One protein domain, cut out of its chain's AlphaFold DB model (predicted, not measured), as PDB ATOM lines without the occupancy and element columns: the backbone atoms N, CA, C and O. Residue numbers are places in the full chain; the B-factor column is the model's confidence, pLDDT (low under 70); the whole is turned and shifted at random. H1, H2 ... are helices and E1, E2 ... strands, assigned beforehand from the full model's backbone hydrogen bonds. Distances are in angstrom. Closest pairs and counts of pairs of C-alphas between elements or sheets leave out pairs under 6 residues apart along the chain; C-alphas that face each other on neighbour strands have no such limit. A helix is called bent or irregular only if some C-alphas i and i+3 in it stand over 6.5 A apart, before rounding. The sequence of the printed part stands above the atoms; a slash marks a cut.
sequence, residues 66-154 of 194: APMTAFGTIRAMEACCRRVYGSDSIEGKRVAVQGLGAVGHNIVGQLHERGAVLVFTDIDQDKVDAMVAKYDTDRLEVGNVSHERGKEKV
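This is residues 66 to 154 of the 194 residues of the protein "ELFV_dehydrog domain-containing protein" of Deltaproteobacteria bacterium (UniProt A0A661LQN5). Helix H2 is the middle of this domain: the two short parallel strands E1 and E2 cover one side of it as a small sheet, and the long helix H1, on the side away from H3, meets H2 near the beginnings of both, at Ala 66 and Val 103, and the two spread from there as a V. H3 lies next to E2 and close to H2, and a long loop of residues 136 to 147 leads from it to the small end helix H4, which packs on the first half of H1. The printed part has 89 residues, with four named helices and two named strands in the order H1, E1, H2, E2, H3, H4; the sheet has the order E1, E2, and the class is mostly helix. The whole is compact, with a radius of gyration of the C-alphas of 13.2 A, and rounded, with spans of 35 by 30 by 26 A.

H1, residues 66 to 85, touches H2, residues 102 to 113, with residues 66 to 74 alone. Their closest C-alphas are those of Ala 66 and Val 103, 4.8 A apart, and they run the same way at a steep tilt of 53 degrees. E1, residues 94 to 98, and E2, residues 117 to 121, are parallel neighbours, with 17 degrees between their directions. N 95 and O 117, 2.8 A apart, and N 119 and O 95, 3.0 A apart, are within hydrogen-bond range. C-alphas 97 and 120 face each other at 4.6 A. E1, H2 and E2 form a strand-helix-strand unit, two parallel neighbour strands with a helix between them along the chain, and its crossover is right-handed. The closest C-alphas of E1 and H2 are those of Val 97 and Gly 104, 7.1 A apart; those of H2 and E2 are His 112 and Leu 118, 7.3 A apart. H3, residues 125 to 135, has its C-alpha of Val 128 6.1 A from that of Thr 121 in E2, the closest pair of the two. H3 and H2 are close but not clearly touching, with the C-alphas of His 105 and Met 131 closest at 7.4 A; they run the same way at a shallow tilt of 25 degrees. H3 is apart from H1 and from E1. H4, residues 148 to 154, touches H1, which meets it with residues 68 to 75 alone; the closest C-alphas are those of Gly 72 and Val 154, 5.2 A apart. The two run the same way at a steep tilt of 47 degrees. H4 is apart from H2, H3, E1 and E2. In H1 and H3 every O i to N i+4 pair is within hydrogen-bond range; in H2 it is 7 of 8, and in H4 1 of 3, beside 3 of 4 O i to N i+3 pairs.

H1 begins at C-alpha 66, (37.667, -31.102, 55.803), and measures 27.9 A to C-alpha 85. E1 measures 13.3 A from C-alpha 94 to C-alpha 98. H2 starts at C-alpha 102, (40.711, -27.814, 52.275), and measures 17.7 A; it is neither bent nor irregular, but only just: C-alphas 102 and 105 are 6.3 A apart. E2 measures 14.0 A and H3 15.3 A. H4 measures 10.3 A and ends at C-alpha 154, (27.192, -35.310, 59.488); it too is neither bent nor irregular, but only just, with C-alphas 149 and 152 6.3 A apart.

The two C-alphas farthest apart are those of Gly 86 and Asp 126, at 37.9 A, while the first and last printed C-alphas are 11.9 A apart. The printed part has no cut. The link from H3 to H4 is long, with 12 residues, and the one from H1 to E1 is short; the other three are tight. The mean pLDDT of the printed part is 80.7, and residues 136 to 154, which include H4, are under 70.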
ATOM      1  N   ALA A  66      38.146 -31.597  57.083       90.38
ATOM      2  CA  ALA A  66      37.667 -31.102  55.803       90.38
ATOM      3  C   ALA A  66      36.893 -32.159  54.985       90.38
ATOM      4  O   ALA A  66      35.827 -31.808  54.463       90.38
ATOM      5  N   PRO A  67      37.293 -33.451  54.946       91.75
ATOM      6  CA  PRO A  67      36.525 -34.485  54.246       91.75
ATOM      7  C   PRO A  67      35.102 -34.658  54.791       91.75
ATOM      8  O   PRO A  67      34.150 -34.842  54.030       91.75
ATOM      9  N   MET A  68      34.928 -34.563  56.114       91.12
ATOM     10  CA  MET A  68      33.608 -34.662  56.746       91.12
ATOM     11  C   MET A  68      32.767 -33.406  56.511       91.12
ATOM     12  O   MET A  68      31.558 -33.503  56.313       91.12
ATOM     13  N   THR A  69      33.394 -32.233  56.464       92.31
ATOM     14  CA  THR A  69      32.705 -30.984  56.106       92.31
ATOM     15  C   THR A  69      32.198 -31.027  54.659       92.31
ATOM     16  O   THR A  69      31.045 -30.677  54.388       92.31
ATOM     17  N   ALA A  70      33.015 -31.540  53.735       94.56
ATOM     18  CA  ALA A  70      32.617 -31.773  52.349       94.56
ATOM     19  C   ALA A  70      31.444 -32.760  52.254       94.56
ATOM     20  O   ALA A  70      30.438 -32.460  51.611       94.56
ATOM     21  N   PHE A  71      31.515 -33.881  52.980       94.94
ATOM     22  CA  PHE A  71      30.433 -34.867  53.027       94.94
ATOM     23  C   PHE A  71      29.115 -34.250  53.508       94.94
ATOM     24  O   PHE A  71      28.068 -34.457  52.900       94.94
ATOM     25  N   GLY A  72      29.161 -33.426  54.557       94.94
ATOM     26  CA  GLY A  72      27.986 -32.718  55.065       94.94
ATOM     27  C   GLY A  72      27.368 -31.759  54.059       94.94
ATOM     28  O   GLY A  72      26.146 -31.709  53.921       94.94
ATOM     29  N   THR A  73      28.216 -31.050  53.317       96.06
ATOM     30  CA  THR A  73      27.790 -30.159  52.231       96.06
ATOM     31  C   THR A  73      27.055 -30.947  51.148       96.06
ATOM     32  O   THR A  73      25.959 -30.566  50.746       96.06
ATOM     33  N   ILE A  74      27.596 -32.096  50.740       95.75
ATOM     34  CA  ILE A  74      26.973 -32.954  49.725       95.75
ATOM     35  C   ILE A  74      25.642 -33.522  50.229       95.75
ATOM     36  O   ILE A  74      24.651 -33.461  49.509       95.75
ATOM     37  N   ARG A  75      25.562 -33.967  51.490       96.88
ATOM     38  CA  ARG A  75      24.289 -34.394  52.099       96.88
ATOM     39  C   ARG A  75      23.240 -33.277  52.094       96.88
ATOM     40  O   ARG A  75      22.058 -33.551  51.900       96.88
ATOM     41  N   ALA A  76      23.643 -32.021  52.297       96.25
ATOM     42  CA  ALA A  76      22.731 -30.884  52.163       96.25
ATOM     43  C   ALA A  76      22.271 -30.693  50.708       96.25
ATOM     44  O   ALA A  76      21.086 -30.471  50.465       96.25
ATOM     45  N   MET A  77      23.186 -30.817  49.740       96.12
ATOM     46  CA  MET A  77      22.869 -30.722  48.311       96.12
ATOM     47  C   MET A  77      21.891 -31.808  47.853       96.12
ATOM     48  O   MET A  77      20.981 -31.515  47.083       96.12
ATOM     49  N   GLU A  78      22.039 -33.038  48.338       95.94
ATOM     50  CA  GLU A  78      21.123 -34.148  48.053       95.94
ATOM     51  C   GLU A  78      19.710 -33.849  48.580       95.94
ATOM     52  O   GLU A  78      18.728 -34.047  47.866       95.94
ATOM     53  N   ALA A  79      19.588 -33.267  49.780       95.50
ATOM     54  CA  ALA A  79      18.293 -32.830  50.312       95.50
ATOM     55  C   ALA A  79      17.667 -31.717  49.453       95.50
ATOM     56  O   ALA A  79      16.464 -31.733  49.178       95.50
ATOM     57  N   CYS A  80      18.476 -30.766  48.974       95.56
ATOM     58  CA  CYS A  80      18.023 -29.764  48.006       95.56
ATOM     59  C   CYS A  80      17.557 -30.423  46.697       95.56
ATOM     60  O   CYS A  80      16.513 -30.053  46.161       95.56
ATOM     61  N   CYS A  81      18.291 -31.423  46.196       95.31
ATOM     62  CA  CYS A  81      17.923 -32.159  44.989       95.31
ATOM     63  C   CYS A  81      16.579 -32.872  45.166       95.31
ATOM     64  O   CYS A  81      15.710 -32.734  44.306       95.31
ATOM     65  N   ARG A  82      16.347 -33.527  46.311       95.69
ATOM     66  CA  ARG A  82      15.054 -34.143  46.644       95.69
ATOM     67  C   ARG A  82      13.919 -33.127  46.580       95.69
ATOM     68  O   ARG A  82      12.877 -33.415  45.996       95.69
ATOM     69  N   ARG A  83      14.126 -31.930  47.138       92.62
ATOM     70  CA  ARG A  83      13.116 -30.861  47.182       92.62
ATOM     71  C   ARG A  83      12.810 -30.246  45.814       92.62
ATOM     72  O   ARG A  83      11.670 -29.843  45.586       92.62
ATOM     73  N   VAL A  84      13.811 -30.126  44.943       95.38
ATOM     74  CA  VAL A  84      13.692 -29.447  43.637       95.38
ATOM     75  C   VAL A  84      13.337 -30.421  42.512       95.38
ATOM     76  O   VAL A  84      12.530 -30.094  41.649       95.38
ATOM     77  N   TYR A  85      13.923 -31.617  42.521       94.25
ATOM     78  CA  TYR A  85      13.825 -32.603  41.442       94.25
ATOM     79  C   TYR A  85      13.031 -33.856  41.825       94.25
ATOM     80  O   TYR A  85      12.871 -34.749  40.997       94.25
ATOM     81  N   GLY A  86      12.576 -33.971  43.076       94.81
ATOM     82  CA  GLY A  86      11.885 -35.165  43.567       94.81
ATOM     83  C   GLY A  86      12.802 -36.375  43.781       94.81
ATOM     84  O   GLY A  86      12.318 -37.435  44.159       94.81
ATOM     85  N   SER A  87      14.116 -36.246  43.594       95.94
ATOM     86  CA  SER A  87      15.119 -37.294  43.821       95.94
ATOM     87  C   SER A  87      16.363 -36.679  44.450       95.94
ATOM     88  O   SER A  87      16.750 -35.575  44.075       95.94
ATOM     89  N   ASP A  88      16.973 -37.374  45.405       95.38
ATOM     90  CA  ASP A  88      18.204 -36.944  46.067       95.38
ATOM     91  C   ASP A  88      19.472 -37.272  45.258       95.38
ATOM     92  O   ASP A  88      20.558 -36.831  45.626       95.38
ATOM     93  N   SER A  89      19.339 -37.979  44.128       95.62
ATOM     94  CA  SER A  89      20.471 -38.311  43.261       95.62
ATOM     95  C   SER A  89      21.098 -37.073  42.606       95.62
ATOM     96  O   SER A  89      20.425 -36.242  41.982       95.62
ATOM     97  N   ILE A  90      22.426 -37.000  42.719       94.06
ATOM     98  CA  ILE A  90      23.292 -35.986  42.099       94.06
ATOM     99  C   ILE A  90      23.931 -36.507  40.794       94.06
ATOM    100  O   ILE A  90      24.527 -35.737  40.041       94.06
ATOM    101  N   GLU A  91      23.750 -37.787  40.466       94.00
ATOM    102  CA  GLU A  91      24.301 -38.388  39.251       94.00
ATOM    103  C   GLU A  91      23.836 -37.639  37.989       94.00
ATOM    104  O   GLU A  91      22.662 -37.275  37.836       94.00
ATOM    105  N   GLY A  92      24.783 -37.339  37.098       84.75
ATOM    106  CA  GLY A  92      24.560 -36.594  35.860       84.75
ATOM    107  C   GLY A  92      24.232 -35.107  36.045       84.75
ATOM    108  O   GLY A  92      24.069 -34.391  35.054       84.75
ATOM    109  N   LYS A  93      24.135 -34.600  37.283       88.88
ATOM    110  CA  LYS A  93      23.874 -33.176  37.537       88.88
ATOM    111  C   LYS A  93      25.153 -32.366  37.392       88.88
ATOM    112  O   LYS A  93      26.223 -32.797  37.812       88.88
ATOM    113  N   ARG A  94      25.028 -31.168  36.820       84.88
ATOM    114  CA  ARG A  94      26.145 -30.227  36.679       84.88
ATOM    115  C   ARG A  94      26.288 -29.410  37.959       84.88
ATOM    116  O   ARG A  94      25.342 -28.727  38.344       84.88
ATOM    117  N   VAL A  95      27.454 -29.466  38.596       89.75
ATOM    118  CA  VAL A  95      27.758 -28.728  39.828       89.75
ATOM    119  C   VAL A  95      28.954 -27.813  39.593       89.75
ATOM    120  O   VAL A  95      30.016 -28.266  39.170       89.75
ATOM    121  N   ALA A  96      28.773 -26.525  39.890       83.56
ATOM    122  CA  ALA A  96      29.848 -25.542  39.894       83.56
ATOM    123  C   ALA A  96      30.448 -25.418  41.305       83.56
ATOM    124  O   ALA A  96      29.718 -25.140  42.258       83.56
ATOM    125  N   VAL A  97      31.762 -25.607  41.443       88.19
ATOM    126  CA  VAL A  97      32.501 -25.489  42.710       88.19
ATOM    127  C   VAL A  97      33.483 -24.322  42.625       88.19
ATOM    128  O   VAL A  97      34.440 -24.350  41.857       88.19
ATOM    129  N   GLN A  98      33.259 -23.286  43.431       89.12
ATOM    130  CA  GLN A  98      34.163 -22.142  43.534       89.12
ATOM    131  C   GLN A  98      35.007 -22.258  44.809       89.12
ATOM    132  O   GLN A  98      34.474 -22.226  45.917       89.12
ATOM    133  N   GLY A  99      36.324 -22.350  44.636       87.06
ATOM    134  CA  GLY A  99      37.306 -22.545  45.696       87.06
ATOM    135  C   GLY A  99      37.690 -24.016  45.871       87.06
ATOM    136  O   GLY A  99      36.852 -24.877  46.120       87.06
ATOM    137  N   LEU A 100      38.991 -24.284  45.804       88.38
ATOM    138  CA  LEU A 100      39.658 -25.585  45.899       88.38
ATOM    139  C   LEU A 100      40.554 -25.659  47.148       88.38
ATOM    140  O   LEU A 100      41.608 -26.290  47.161       88.38
ATOM    141  N   GLY A 101      40.136 -24.993  48.230       88.56
ATOM    142  CA  GLY A 101      40.771 -25.098  49.547       88.56
ATOM    143  C   GLY A 101      40.560 -26.467  50.204       88.56
ATOM    144  O   GLY A 101      40.136 -27.422  49.554       88.56
ATOM    145  N   ALA A 102      40.799 -26.558  51.517       87.19
ATOM    146  CA  ALA A 102      40.711 -27.814  52.275       87.19
ATOM    147  C   ALA A 102      39.385 -28.572  52.052       87.19
ATOM    148  O   ALA A 102      39.372 -29.778  51.831       87.19
ATOM    149  N   VAL A 103      38.254 -27.863  52.035       92.56
ATOM    150  CA  VAL A 103      36.938 -28.483  51.809       92.56
ATOM    151  C   VAL A 103      36.624 -28.638  50.317       92.56
ATOM    152  O   VAL A 103      36.081 -29.659  49.907       92.56
ATOM    153  N   GLY A 104      36.978 -27.649  49.492       92.25
ATOM    154  CA  GLY A 104      36.603 -27.599  48.076       92.25
ATOM    155  C   GLY A 104      37.124 -28.779  47.256       92.25
ATOM    156  O   GLY A 104      36.359 -29.404  46.523       92.25
ATOM    157  N   HIS A 105      38.392 -29.158  47.438       91.12
ATOM    158  CA  HIS A 105      38.950 -30.317  46.731       91.12
ATOM    159  C   HIS A 105      38.283 -31.637  47.159       91.12
ATOM    160  O   HIS A 105      38.058 -32.518  46.329       91.12
ATOM    161  N   ASN A 106      37.907 -31.759  48.439       94.62
ATOM    162  CA  ASN A 106      37.153 -32.902  48.953       94.62
ATOM    163  C   ASN A 106      35.730 -32.953  48.375       94.62
ATOM    164  O   ASN A 106      35.237 -34.040  48.082       94.62
ATOM    165  N   ILE A 107      35.078 -31.798  48.185       95.00
ATOM    166  CA  ILE A 107      33.769 -31.711  47.518       95.00
ATOM    167  C   ILE A 107      33.878 -32.221  46.081       95.00
ATOM    168  O   ILE A 107      33.074 -33.058  45.684       95.00
ATOM    169  N   VAL A 108      34.874 -31.760  45.318       92.69
ATOM    170  CA  VAL A 108      35.086 -32.209  43.932       92.69
ATOM    171  C   VAL A 108      35.277 -33.725  43.876       92.69
ATOM    172  O   VAL A 108      34.571 -34.388  43.123       92.69
ATOM    173  N   GLY A 109      36.146 -34.287  44.724       92.19
ATOM    174  CA  GLY A 109      36.363 -35.735  44.774       92.19
ATOM    175  C   GLY A 109      35.095 -36.529  45.093       92.19
ATOM    176  O   GLY A 109      34.716 -37.421  44.339       92.19
ATOM    177  N   GLN A 110      34.384 -36.153  46.157       94.62
ATOM    178  CA  GLN A 110      33.172 -36.866  46.573       94.62
ATOM    179  C   GLN A 110      31.998 -36.691  45.597       94.62
ATOM    180  O   GLN A 110      31.158 -37.581  45.487       94.62
ATOM    181  N   LEU A 111      31.894 -35.557  44.894       92.44
ATOM    182  CA  LEU A 111      30.888 -35.373  43.845       92.44
ATOM    183  C   LEU A 111      31.232 -36.177  42.586       92.44
ATOM    184  O   LEU A 111      30.332 -36.754  41.975       92.44
ATOM    185  N   HIS A 112      32.513 -36.241  42.221       89.69
ATOM    186  CA  HIS A 112      32.994 -37.053  41.105       89.69
ATOM    187  C   HIS A 112      32.687 -38.541  41.335       89.69
ATOM    188  O   HIS A 112      32.114 -39.193  40.466       89.69
ATOM    189  N   GLU A 113      32.948 -39.057  42.542       90.88
ATOM    190  CA  GLU A 113      32.588 -40.429  42.954       90.88
ATOM    191  C   GLU A 113      31.087 -40.738  42.824       90.88
ATOM    192  O   GLU A 113      30.696 -41.892  42.669       90.88
ATOM    193  N   ARG A 114      30.237 -39.708  42.872       91.94
ATOM    194  CA  ARG A 114      28.774 -39.812  42.767       91.94
ATOM    195  C   ARG A 114      28.252 -39.552  41.351       91.94
ATOM    196  O   ARG A 114      27.046 -39.402  41.167       91.94
ATOM    197  N   GLY A 115      29.141 -39.461  40.363       88.19
ATOM    198  CA  GLY A 115      28.780 -39.270  38.959       88.19
ATOM    199  C   GLY A 115      28.259 -37.870  38.629       88.19
ATOM    200  O   GLY A 115      27.544 -37.703  37.639       88.19
ATOM    201  N   ALA A 116      28.570 -36.859  39.445       89.44
ATOM    202  CA  ALA A 116      28.272 -35.471  39.105       89.44
ATOM    203  C   ALA A 116      29.161 -34.992  37.946       89.44
ATOM    204  O   ALA A 116      30.328 -35.364  37.842       89.44
ATOM    205  N   VAL A 117      28.639 -34.094  37.113       83.69
ATOM    206  CA  VAL A 117      29.426 -33.374  36.105       83.69
ATOM    207  C   VAL A 117      29.945 -32.089  36.738       83.69
ATOM    208  O   VAL A 117      29.159 -31.269  37.210       83.69
ATOM    209  N   LEU A 118      31.258 -31.891  36.760       85.62
ATOM    210  CA  LEU A 118      31.871 -30.827  37.553       85.62
ATOM    211  C   LEU A 118      32.407 -29.688  36.692       85.62
ATOM    212  O   LEU A 118      32.965 -29.899  35.622       85.62
ATOM    213  N   VAL A 119      32.242 -28.471  37.202       82.25
ATOM    214  CA  VAL A 119      32.970 -27.278  36.768       82.25
ATOM    215  C   VAL A 119      33.558 -26.668  38.028       82.25
ATOM    216  O   VAL A 119      32.826 -26.457  38.992       82.25
ATOM    217  N   PHE A 120      34.857 -26.394  38.066       86.94
ATOM    218  CA  PHE A 120      35.478 -25.826  39.258       86.94
ATOM    219  C   PHE A 120      36.493 -24.736  38.934       86.94
ATOM    220  O   PHE A 120      37.023 -24.666  37.829       86.94
ATOM    221  N   THR A 121      36.730 -23.854  39.902       81.81
ATOM    222  CA  THR A 121      37.654 -22.721  39.779       81.81
ATOM    223  C   THR A 121      38.257 -22.369  41.137       81.81
ATOM    224  O   THR A 121      37.627 -22.578  42.175       81.81
ATOM    225  N   ASP A 122      39.463 -21.813  41.139       88.75
ATOM    226  CA  ASP A 122      40.110 -21.184  42.290       88.75
ATOM    227  C   ASP A 122      40.883 -19.954  41.793       88.75
ATOM    228  O   ASP A 122      41.179 -19.835  40.606       88.75
ATOM    229  N   ILE A 123      41.193 -19.028  42.700       85.88
ATOM    230  CA  ILE A 123      42.082 -17.895  42.409       85.88
ATOM    231  C   ILE A 123      43.536 -18.350  42.216       85.88
ATOM    232  O   ILE A 123      44.330 -17.645  41.601       85.88
ATOM    233  N   ASP A 124      43.881 -19.503  42.787       82.44
ATOM    234  CA  ASP A 124      45.181 -20.148  42.703       82.44
ATOM    235  C   ASP A 124      45.169 -21.175  41.562       82.44
ATOM    236  O   ASP A 124      44.585 -22.257  41.690       82.44
ATOM    237  N   GLN A 125      45.785 -20.810  40.434       83.00
ATOM    238  CA  GLN A 125      45.773 -21.621  39.216       83.00
ATOM    239  C   GLN A 125      46.420 -22.996  39.430       83.00
ATOM    240  O   GLN A 125      45.908 -23.986  38.914       83.00
ATOM    241  N   ASP A 126      47.447 -23.094  40.279       87.88
ATOM    242  CA  ASP A 126      48.130 -24.361  40.561       87.88
ATOM    243  C   ASP A 126      47.166 -25.395  41.171       87.88
ATOM    244  O   ASP A 126      47.261 -26.595  40.901       87.88
ATOM    245  N   LYS A 127      46.189 -24.945  41.971       85.88
ATOM    246  CA  LYS A 127      45.153 -25.834  42.523       85.88
ATOM    247  C   LYS A 127      44.180 -26.306  41.457       85.88
ATOM    248  O   LYS A 127      43.730 -27.449  41.523       85.88
ATOM    249  N   VAL A 128      43.825 -25.432  40.515       83.44
ATOM    250  CA  VAL A 128      42.959 -25.796  39.389       83.44
ATOM    251  C   VAL A 128      43.665 -26.849  38.547       83.44
ATOM    252  O   VAL A 128      43.095 -27.915  38.333       83.44
ATOM    253  N   ASP A 129      44.918 -26.608  38.175       82.06
ATOM    254  CA  ASP A 129      45.711 -27.509  37.340       82.06
ATOM    255  C   ASP A 129      45.921 -28.869  38.017       82.06
ATOM    256  O   ASP A 129      45.742 -29.910  37.388       82.06
ATOM    257  N   ALA A 130      46.206 -28.888  39.324       86.44
ATOM    258  CA  ALA A 130      46.315 -30.128  40.093       86.44
ATOM    259  C   ALA A 130      44.997 -30.920  40.134       86.44
ATOM    260  O   ALA A 130      45.005 -32.151  40.083       86.44
ATOM    261  N   MET A 131      43.856 -30.232  40.228       83.88
ATOM    262  CA  MET A 131      42.541 -30.873  40.232       83.88
ATOM    263  C   MET A 131      42.134 -31.360  38.842       83.88
ATOM    264  O   MET A 131      41.595 -32.457  38.732       83.88
ATOM    265  N   VAL A 132      42.436 -30.600  37.788       80.75
ATOM    266  CA  VAL A 132      42.284 -31.043  36.397       80.75
ATOM    267  C   VAL A 132      43.145 -32.284  36.173       80.75
ATOM    268  O   VAL A 132      42.605 -33.331  35.856       80.75
ATOM    269  N   ALA A 133      44.440 -32.258  36.484       81.31
ATOM    270  CA  ALA A 133      45.311 -33.427  36.328       81.31
ATOM    271  C   ALA A 133      44.809 -34.679  37.076       81.31
ATOM    272  O   ALA A 133      45.062 -35.800  36.641       81.31
ATOM    273  N   LYS A 134      44.099 -34.499  38.196       82.56
ATOM    274  CA  LYS A 134      43.559 -35.593  39.011       82.56
ATOM    275  C   LYS A 134      42.224 -36.158  38.506       82.56
ATOM    276  O   LYS A 134      41.949 -37.325  38.763       82.56
ATOM    277  N   TYR A 135      41.380 -35.347  37.866       74.31
ATOM    278  CA  TYR A 135      39.997 -35.722  37.518       74.31
ATOM    279  C   TYR A 135      39.658 -35.591  36.022       74.31
ATOM    280  O   TYR A 135      38.598 -36.045  35.606       74.31
ATOM    281  N   ASP A 136      40.544 -34.997  35.223       60.66
ATOM    282  CA  ASP A 136      40.445 -34.835  33.761       60.66
ATOM    283  C   ASP A 136      41.155 -35.973  33.003       60.66
ATOM    284  O   ASP A 136      41.203 -35.996  31.778       60.66
ATOM    285  N   THR A 137      41.691 -36.967  33.720       42.50
ATOM    286  CA  THR A 137      42.022 -38.259  33.116       42.50
ATOM    287  C   THR A 137      40.720 -39.027  32.933       42.50
ATOM    288  O   THR A 137      40.139 -39.510  33.904       42.50
ATOM    289  N   ASP A 138      40.244 -39.078  31.692       37.66
ATOM    290  CA  ASP A 138      39.110 -39.876  31.228       37.66
ATOM    291  C   ASP A 138      38.836 -41.119  32.095       37.66
ATOM    292  O   ASP A 138      39.622 -42.057  32.096       37.66
ATOM    293  N   ARG A 139      37.690 -41.114  32.796       47.28
ATOM    294  CA  ARG A 139      36.993 -42.262  33.414       47.28
ATOM    295  C   ARG A 139      37.863 -43.318  34.129       47.28
ATOM    296  O   ARG A 139      38.494 -44.147  33.489       47.28
ATOM    297  N   LEU A 140      37.563 -43.472  35.426       37.88
ATOM    298  CA  LEU A 140      37.884 -44.593  36.334       37.88
ATOM    299  C   LEU A 140      39.169 -44.394  37.146       37.88
ATOM    300  O   LEU A 140      40.253 -44.707  36.684       37.88
ATOM    301  N   GLU A 141      39.010 -43.982  38.405       30.77
ATOM    302  CA  GLU A 141      39.463 -44.767  39.564       30.77
ATOM    303  C   GLU A 141      38.876 -44.185  40.865       30.77
ATOM    304  O   GLU A 141      38.893 -42.979  41.111       30.77
ATOM    305  N   VAL A 142      38.270 -45.060  41.675       37.12
ATOM    306  CA  VAL A 142      37.552 -44.734  42.918       37.12
ATOM    307  C   VAL A 142      38.506 -44.919  44.097       37.12
ATOM    308  O   VAL A 142      38.934 -46.038  44.378       37.12
ATOM    309  N   GLY A 143      38.831 -43.832  44.801       29.39
ATOM    310  CA  GLY A 143      39.694 -43.847  45.984       29.39
ATOM    311  C   GLY A 143      38.904 -43.614  47.271       29.39
ATOM    312  O   GLY A 143      38.425 -42.518  47.520       29.39
ATOM    313  N   ASN A 144      38.799 -44.638  48.119       28.44
ATOM    314  CA  ASN A 144      38.070 -44.583  49.390       28.44
ATOM    315  C   ASN A 144      38.705 -43.628  50.421       28.44
ATOM    316  O   ASN A 144      39.876 -43.777  50.766       28.44
ATOM    317  N   VAL A 145      37.892 -42.765  51.047       37.31
ATOM    318  CA  VAL A 145      38.235 -42.064  52.304       37.31
ATOM    319  C   VAL A 145      37.259 -42.484  53.414       37.31
ATOM    320  O   VAL A 145      36.043 -42.260  53.346       37.31
ATOM    321  N   SER A 146      37.783 -43.130  54.463       32.00
ATOM    322  CA  SER A 146      36.983 -43.683  55.563       32.00
ATOM    323  C   SER A 146      37.239 -42.977  56.895       32.00
ATOM    324  O   SER A 146      38.346 -43.016  57.418       32.00
ATOM    325  N   HIS A 147      36.176 -42.404  57.472       49.75
ATOM    326  CA  HIS A 147      36.041 -42.107  58.902       49.75
ATOM    327  C   HIS A 147      34.577 -42.347  59.322       49.75
ATOM    328  O   HIS A 147      33.707 -41.522  59.055       49.75
ATOM    329  N   GLU A 148      34.272 -43.487  59.957       46.50
ATOM    330  CA  GLU A 148      32.889 -43.913  60.264       46.50
ATOM    331  C   GLU A 148      32.193 -43.089  61.365       46.50
ATOM    332  O   GLU A 148      31.008 -42.791  61.251       46.50
ATOM    333  N   ARG A 149      32.914 -42.644  62.407       49.16
ATOM    334  CA  ARG A 149      32.303 -41.936  63.558       49.16
ATOM    335  C   ARG A 149      31.778 -40.532  63.232       49.16
ATOM    336  O   ARG A 149      30.834 -40.070  63.869       49.16
ATOM    337  N   GLY A 150      32.387 -39.838  62.268       54.09
ATOM    338  CA  GLY A 150      31.936 -38.512  61.823       54.09
ATOM    339  C   GLY A 150      30.727 -38.587  60.887       54.09
ATOM    340  O   GLY A 150      29.822 -37.755  60.979       54.09
ATOM    341  N   LYS A 151      30.680 -39.626  60.042       61.50
ATOM    342  CA  LYS A 151      29.665 -39.800  58.993       61.50
ATOM    343  C   LYS A 151      28.244 -39.807  59.546       61.50
ATOM    344  O   LYS A 151      27.391 -39.142  58.975       61.50
ATOM    345  N   GLU A 152      27.973 -40.475  60.666       66.38
ATOM    346  CA  GLU A 152      26.612 -40.544  61.221       66.38
ATOM    347  C   GLU A 152      26.074 -39.163  61.638       66.38
ATOM    348  O   GLU A 152      24.976 -38.765  61.242       66.38
ATOM    349  N   LYS A 153      26.866 -38.383  62.388       65.06
ATOM    350  CA  LYS A 153      26.464 -37.037  62.831       65.06
ATOM    351  C   LYS A 153      26.291 -36.087  61.653       65.06
ATOM    352  O   LYS A 153      25.331 -35.319  61.627       65.06
ATOM    353  N   VAL A 154      27.199 -36.156  60.684       68.00
ATOM    354  CA  VAL A 154      27.192 -35.310  59.488       68.00
ATOM    355  C   VAL A 154      26.032 -35.681  58.554       68.00
ATOM    356  O   VAL A 154      25.375 -34.794  58.016       68.00
TER     357      VAL A 154